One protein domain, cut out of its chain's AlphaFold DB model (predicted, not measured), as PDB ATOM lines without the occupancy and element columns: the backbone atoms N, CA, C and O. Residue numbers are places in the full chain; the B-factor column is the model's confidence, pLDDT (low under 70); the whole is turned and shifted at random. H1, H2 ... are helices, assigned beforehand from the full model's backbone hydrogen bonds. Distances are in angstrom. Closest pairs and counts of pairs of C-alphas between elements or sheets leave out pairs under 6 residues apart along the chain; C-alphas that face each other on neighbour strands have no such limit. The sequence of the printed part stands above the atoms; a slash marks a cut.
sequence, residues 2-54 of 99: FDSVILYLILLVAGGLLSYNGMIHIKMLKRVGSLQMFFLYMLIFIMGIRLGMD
ATOM      1  N   PHE A   2     227.382 233.112 305.847       72.75
ATOM      2  CA  PHE A   2     226.801 231.836 306.289       72.75
ATOM      3  C   PHE A   2     226.204 231.879 307.704       72.75
ATOM      4  O   PHE A   2     225.254 231.154 307.984       72.75
ATOM      5  N   ASP A   3     226.690 232.776 308.564       84.69
ATOM      6  CA  ASP A   3     226.281 232.877 309.971       84.69
ATOM      7  C   ASP A   3     224.776 233.128 310.137       84.69
ATOM      8  O   ASP A   3     224.115 232.473 310.938       84.69
ATOM      9  N   SER A   4     224.194 234.013 309.320       88.50
ATOM     10  CA  SER A   4     222.756 234.308 309.369       88.50
ATOM     11  C   SER A   4     221.907 233.116 308.926       88.50
ATOM     12  O   SER A   4     220.873 232.843 309.526       88.50
ATOM     13  N   VAL A   5     222.345 232.380 307.902       92.19
ATOM     14  CA  VAL A   5     221.616 231.205 307.395       92.19
ATOM     15  C   VAL A   5     221.647 230.076 308.423       92.19
ATOM     16  O   VAL A   5     220.624 229.442 308.667       92.19
ATOM     17  N   ILE A   6     222.797 229.870 309.069       92.19
ATOM     18  CA  ILE A   6     222.957 228.902 310.157       92.19
ATOM     19  C   ILE A   6     222.026 229.254 311.322       92.19
ATOM     20  O   ILE A   6     221.342 228.373 311.837       92.19
ATOM     21  N   LEU A   7     221.915 230.537 311.682       90.56
ATOM     22  CA  LEU A   7     220.978 230.993 312.711       90.56
ATOM     23  C   LEU A   7     219.513 230.744 312.327       90.56
ATOM     24  O   LEU A   7     218.761 230.237 313.155       90.56
ATOM     25  N   TYR A   8     219.104 231.029 311.085       91.88
ATOM     26  CA  TYR A   8     217.746 230.718 310.617       91.88
ATOM     27  C   TYR A   8     217.452 229.217 310.642       91.88
ATOM     28  O   TYR A   8     216.352 228.815 311.017       91.88
ATOM     29  N   LEU A   9     218.427 228.387 310.272       92.38
ATOM     30  CA  LEU A   9     218.273 226.937 310.262       92.38
ATOM     31  C   LEU A   9     218.160 226.378 311.686       92.38
ATOM     32  O   LEU A   9     217.260 225.584 311.955       92.38
ATOM     33  N   ILE A  10     219.000 226.850 312.612       92.81
ATOM     34  CA  ILE A  10     218.905 226.511 314.038       92.81
ATOM     35  C   ILE A  10     217.556 226.963 314.603       92.81
ATOM     36  O   ILE A  10     216.897 226.187 315.289       92.81
ATOM     37  N   LEU A  11     217.108 228.180 314.281       91.12
ATOM     38  CA  LEU A  11     215.822 228.706 314.735       91.12
ATOM     39  C   LEU A  11     214.644 227.879 314.198       91.12
ATOM     40  O   LEU A  11     213.689 227.630 314.931       91.12
ATOM     41  N   LEU A  12     214.719 227.415 312.947       90.56
ATOM     42  CA  LEU A  12     213.695 226.569 312.330       90.56
ATOM     43  C   LEU A  12     213.631 225.188 312.992       90.56
ATOM     44  O   LEU A  12     212.543 224.714 313.317       90.56
ATOM     45  N   VAL A  13     214.786 224.566 313.245       91.12
ATOM     46  CA  VAL A  13     214.871 223.279 313.953       91.12
ATOM     47  C   VAL A  13     214.385 223.423 315.396       91.12
ATOM     48  O   VAL A  13     213.582 222.610 315.856       91.12
ATOM     49  N   ALA A  14     214.797 224.486 316.090       88.88
ATOM     50  CA  ALA A  14     214.356 224.789 317.446       88.88
ATOM     51  C   ALA A  14     212.839 225.020 317.507       88.88
ATOM     52  O   ALA A  14     212.172 224.427 318.349       88.88
ATOM     53  N   GLY A  15     212.276 225.809 316.585       85.56
ATOM     54  CA  GLY A  15     210.835 226.045 316.483       85.56
ATOM     55  C   GLY A  15     210.038 224.773 316.175       85.56
ATOM     56  O   GLY A  15     208.976 224.558 316.758       85.56
ATOM     57  N   GLY A  16     210.570 223.891 315.323       86.69
ATOM     58  CA  GLY A  16     209.982 222.581 315.035       86.69
ATOM     59  C   GLY A  16     209.965 221.651 316.251       86.69
ATOM     60  O   GLY A  16     208.929 221.062 316.556       86.69
ATOM     61  N   LEU A  17     211.075 221.573 316.995       85.00
ATOM     62  CA  LEU A  17     211.167 220.817 318.252       85.00
ATOM     63  C   LEU A  17     210.207 221.361 319.322       85.00
ATOM     64  O   LEU A  17     209.514 220.587 319.980       85.00
ATOM     65  N   LEU A  18     210.103 222.688 319.447       80.62
ATOM     66  CA  LEU A  18     209.167 223.355 320.361       80.62
ATOM     67  C   LEU A  18     207.703 223.079 319.986       80.62
ATOM     68  O   LEU A  18     206.869 222.864 320.866       80.62
ATOM     69  N   SER A  19     207.398 223.028 318.685       78.00
ATOM     70  CA  SER A  19     206.079 222.640 318.176       78.00
ATOM     71  C   SER A  19     205.764 221.159 318.411       78.00
ATOM     72  O   SER A  19     204.597 220.818 318.588       78.00
ATOM     73  N   TYR A  20     206.772 220.282 318.397       72.06
ATOM     74  CA  TYR A  20     206.607 218.844 318.620       72.06
ATOM     75  C   TYR A  20     206.351 218.502 320.092       72.06
ATOM     76  O   TYR A  20     205.551 217.620 320.389       72.06
ATOM     77  N   ASN A  21     206.960 219.240 321.027       70.00
ATOM     78  CA  ASN A  21     206.904 218.940 322.462       70.00
ATOM     79  C   ASN A  21     205.541 219.220 323.141       70.00
ATOM     80  O   ASN A  21     205.460 219.269 324.365       70.00
ATOM     81  N   GLY A  22     204.464 219.449 322.377       61.75
ATOM     82  CA  GLY A  22     203.085 219.561 322.879       61.75
ATOM     83  C   GLY A  22     202.775 220.790 323.749       61.75
ATOM     84  O   GLY A  22     201.609 221.044 324.047       61.75
ATOM     85  N   MET A  23     203.783 221.589 324.117       55.62
ATOM     86  CA  MET A  23     203.627 222.812 324.916       55.62
ATOM     87  C   MET A  23     202.864 223.915 324.170       55.62
ATOM     88  O   MET A  23     202.292 224.805 324.800       55.62
ATOM     89  N   ILE A  24     202.804 223.853 322.836       59.03
ATOM     90  CA  ILE A  24     202.013 224.784 322.034       59.03
ATOM     91  C   ILE A  24     200.633 224.180 321.797       59.03
ATOM     92  O   ILE A  24     200.418 223.346 320.918       59.03
ATOM     93  N   HIS A  25     199.672 224.629 322.601       62.59
ATOM     94  CA  HIS A  25     198.270 224.265 322.461       62.59
ATOM     95  C   HIS A  25     197.821 224.459 320.998       62.59
ATOM     96  O   HIS A  25     197.956 225.552 320.447       62.59
ATOM     97  N   ILE A  26     197.240 223.432 320.367       64.44
ATOM     98  CA  ILE A  26     196.775 223.447 318.961       64.44
ATOM     99  C   ILE A  26     195.885 224.665 318.637       64.44
ATOM    100  O   ILE A  26     195.891 225.172 317.513       64.44
ATOM    101  N   LYS A  27     195.154 225.194 319.630       62.84
ATOM    102  CA  LYS A  27     194.384 226.446 319.513       62.84
ATOM    103  C   LYS A  27     195.260 227.683 319.273       62.84
ATOM    104  O   LYS A  27     194.860 228.547 318.498       62.84
ATOM    105  N   MET A  28     196.429 227.777 319.906       64.81
ATOM    106  CA  MET A  28     197.388 228.865 319.683       64.81
ATOM    107  C   MET A  28     198.020 228.753 318.294       64.81
ATOM    108  O   MET A  28     198.020 229.743 317.572       64.81
ATOM    109  N   LEU A  29     198.434 227.552 317.865       71.12
ATOM    110  CA  LEU A  29     198.938 227.336 316.499       71.12
ATOM    111  C   LEU A  29     197.897 227.695 315.435       71.12
ATOM    112  O   LEU A  29     198.221 228.394 314.480       71.12
ATOM    113  N   LYS A  30     196.627 227.301 315.612       74.06
ATOM    114  CA  LYS A  30     195.544 227.704 314.696       74.06
ATOM    115  C   LYS A  30     195.316 229.216 314.675       74.06
ATOM    116  O   LYS A  30     195.066 229.772 313.609       74.06
ATOM    117  N   ARG A  31     195.390 229.886 315.829       78.94
ATOM    118  CA  ARG A  31     195.200 231.341 315.916       78.94
ATOM    119  C   ARG A  31     196.360 232.095 315.263       78.94
ATOM    120  O   ARG A  31     196.106 233.033 314.517       78.94
ATOM    121  N   VAL A  32     197.597 231.643 315.472       83.38
ATOM    122  CA  VAL A  32     198.789 232.179 314.797       83.38
ATOM    123  C   VAL A  32     198.735 231.909 313.295       83.38
ATOM    124  O   VAL A  32     198.988 232.821 312.521       83.38
ATOM    125  N   GLY A  33     198.327 230.712 312.864       83.94
ATOM    126  CA  GLY A  33     198.173 230.386 311.443       83.94
ATOM    127  C   GLY A  33     197.114 231.244 310.745       83.94
ATOM    128  O   GLY A  33     197.357 231.759 309.658       83.94
ATOM    129  N   SER A  34     195.965 231.470 311.392       87.12
ATOM    130  CA  SER A  34     194.930 232.379 310.877       87.12
ATOM    131  C   SER A  34     195.440 233.822 310.777       87.12
ATOM    132  O   SER A  34     195.253 234.489 309.760       87.12
ATOM    133  N   LEU A  35     196.171 234.284 311.798       91.50
ATOM    134  CA  LEU A  35     196.790 235.606 311.797       91.50
ATOM    135  C   LEU A  35     197.860 235.731 310.698       91.50
ATOM    136  O   LEU A  35     197.898 236.730 309.989       91.50
ATOM    137  N   GLN A  36     198.684 234.702 310.495       93.81
ATOM    138  CA  GLN A  36     199.678 234.654 309.425       93.81
ATOM    139  C   GLN A  36     199.020 234.728 308.051       93.81
ATOM    140  O   GLN A  36     199.520 235.449 307.197       93.81
ATOM    141  N   MET A  37     197.908 234.023 307.827       94.38
ATOM    142  CA  MET A  37     197.171 234.126 306.565       94.38
ATOM    143  C   MET A  37     196.679 235.554 306.328       94.38
ATOM    144  O   MET A  37     196.833 236.064 305.222       94.38
ATOM    145  N   PHE A  38     196.161 236.227 307.361       95.44
ATOM    146  CA  PHE A  38     195.764 237.633 307.262       95.44
ATOM    147  C   PHE A  38     196.937 238.529 306.836       95.44
ATOM    148  O   PHE A  38     196.824 239.278 305.866       95.44
ATOM    149  N   PHE A  39     198.093 238.396 307.495       95.50
ATOM    150  CA  PHE A  39     199.299 239.134 307.113       95.50
ATOM    151  C   PHE A  39     199.802 238.760 305.716       95.50
ATOM    152  O   PHE A  39     200.196 239.636 304.957       95.50
ATOM    153  N   LEU A  40     199.766 237.481 305.346       96.25
ATOM    154  CA  LEU A  40     200.199 236.998 304.040       96.25
ATOM    155  C   LEU A  40     199.351 237.619 302.930       96.25
ATOM    156  O   LEU A  40     199.908 238.154 301.975       96.25
ATOM    157  N   TYR A  41     198.024 237.622 303.072       96.31
ATOM    158  CA  TYR A  41     197.146 238.289 302.114       96.31
ATOM    159  C   TYR A  41     197.408 239.792 302.056       96.31
ATOM    160  O   TYR A  41     197.479 240.345 300.962       96.31
ATOM    161  N   MET A  42     197.627 240.445 303.203       96.88
ATOM    162  CA  MET A  42     197.990 241.863 303.253       96.88
ATOM    163  C   MET A  42     199.306 242.144 302.509       96.88
ATOM    164  O   MET A  42     199.379 243.087 301.725       96.88
ATOM    165  N   LEU A  43     200.335 241.313 302.699       95.94
ATOM    166  CA  LEU A  43     201.618 241.444 302.004       95.94
ATOM    167  C   LEU A  43     201.470 241.235 300.496       95.94
ATOM    168  O   LEU A  43     201.981 242.042 299.720       95.94
ATOM    169  N   ILE A  44     200.762 240.181 300.076       95.81
ATOM    170  CA  ILE A  44     200.498 239.911 298.656       95.81
ATOM    171  C   ILE A  44     199.718 241.071 298.033       95.81
ATOM    172  O   ILE A  44     200.031 241.492 296.923       95.81
ATOM    173  N   PHE A  45     198.751 241.634 298.755       96.25
ATOM    174  CA  PHE A  45     197.978 242.784 298.305       96.25
ATOM    175  C   PHE A  45     198.855 244.025 298.099       96.25
ATOM    176  O   PHE A  45     198.822 244.635 297.031       96.25
ATOM    177  N   ILE A  46     199.700 244.363 299.079       95.56
ATOM    178  CA  ILE A  46     200.652 245.478 298.963       95.56
ATOM    179  C   ILE A  46     201.613 245.238 297.796       95.56
ATOM    180  O   ILE A  46     201.883 246.155 297.023       95.56
ATOM    181  N   MET A  47     202.113 244.012 297.632       94.81
ATOM    182  CA  MET A  47     202.970 243.657 296.503       94.81
ATOM    183  C   MET A  47     202.239 243.850 295.169       94.81
ATOM    184  O   MET A  47     202.805 244.449 294.259       94.81
ATOM    185  N   GLY A  48     200.977 243.430 295.070       91.56
ATOM    186  CA  GLY A  48     200.136 243.650 293.894       91.56
ATOM    187  C   GLY A  48     199.962 245.133 293.557       91.56
ATOM    188  O   GLY A  48     200.157 245.519 292.407       91.56
ATOM    189  N   ILE A  49     199.687 245.981 294.557       93.50
ATOM    190  CA  ILE A  49     199.600 247.440 294.371       93.50
ATOM    191  C   ILE A  49     200.931 248.006 293.867       93.50
ATOM    192  O   ILE A  49     200.946 248.771 292.905       93.50
ATOM    193  N   ARG A  50     202.057 247.616 294.482       92.50
ATOM    194  CA  ARG A  50     203.390 248.098 294.087       92.50
ATOM    195  C   ARG A  50     203.719 247.726 292.642       92.50
ATOM    196  O   ARG A  50     204.182 248.583 291.902       92.50
ATOM    197  N   LEU A  51     203.435 246.488 292.234       89.56
ATOM    198  CA  LEU A  51     203.641 246.029 290.855       89.56
ATOM    199  C   LEU A  51     202.696 246.726 289.862       89.56
ATOM    200  O   LEU A  51     203.094 246.981 288.733       89.56
ATOM    201  N   GLY A  52     201.466 247.051 290.271       86.31
ATOM    202  CA  GLY A  52     200.487 247.749 289.430       86.31
ATOM    203  C   GLY A  52     200.743 249.250 289.272       86.31
ATOM    204  O   GLY A  52     200.331 249.841 288.280       86.31
ATOM    205  N   MET A  53     201.424 249.889 290.225       87.62
ATOM    206  CA  MET A  53     201.855 251.288 290.095       87.62
ATOM    207  C   MET A  53     203.144 251.432 289.276       87.62
ATOM    208  O   MET A  53     203.422 252.506 288.737       87.62
ATOM    209  N   ASP A  54     203.926 250.359 289.177       90.69
ATOM    210  CA  ASP A  54     205.179 250.325 288.440       90.69
ATOM    211  C   ASP A  54     204.921 250.108 286.937       90.69
ATOM    212  O   ASP A  54     204.523 249.034 286.475       90.69
TER     213      ASP A  54
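This is residues 2 to 54 of the 99 residues of an uncharacterized protein of Firmicutes bacterium HGW-Firmicutes-18 (UniProt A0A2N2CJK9). Look for an open, flat V: a long helix, H2, makes the longer arm, and a shorter helix, H1, makes the other. Residues 21 to 25 join them at the corner, and the space between the arms is empty. The printed part has 53 residues with two named helices, H1 then H2, and no named strand; the class is all helix. The whole is extended, with a radius of gyration of the C-alphas of 16.0 A, and spans 46 by 35 by 7 A.

Begin with H2, residues 26 to 53. H1, residues 2 to 20, is apart from it: no C-alpha of the one is within 8 A of the other. A tight link of 5 residues joins them. Check the backbones: in H1 and H2 every O i to N i+4 pair is within hydrogen-bond range.

Find C-alpha 26 at (196.775, 223.447, 318.961); from there H2 runs 40.4 A to C-alpha 53 at (201.855, 251.288, 290.095). H1 starts at C-alpha 2, (226.801, 231.836, 306.289), and runs 27.0 A.

The C-alphas farthest apart, of Asn 21 and Asp 54, are 46.3 A apart. The printed part has no cut. Residues 22 to 28 have pLDDT under 70.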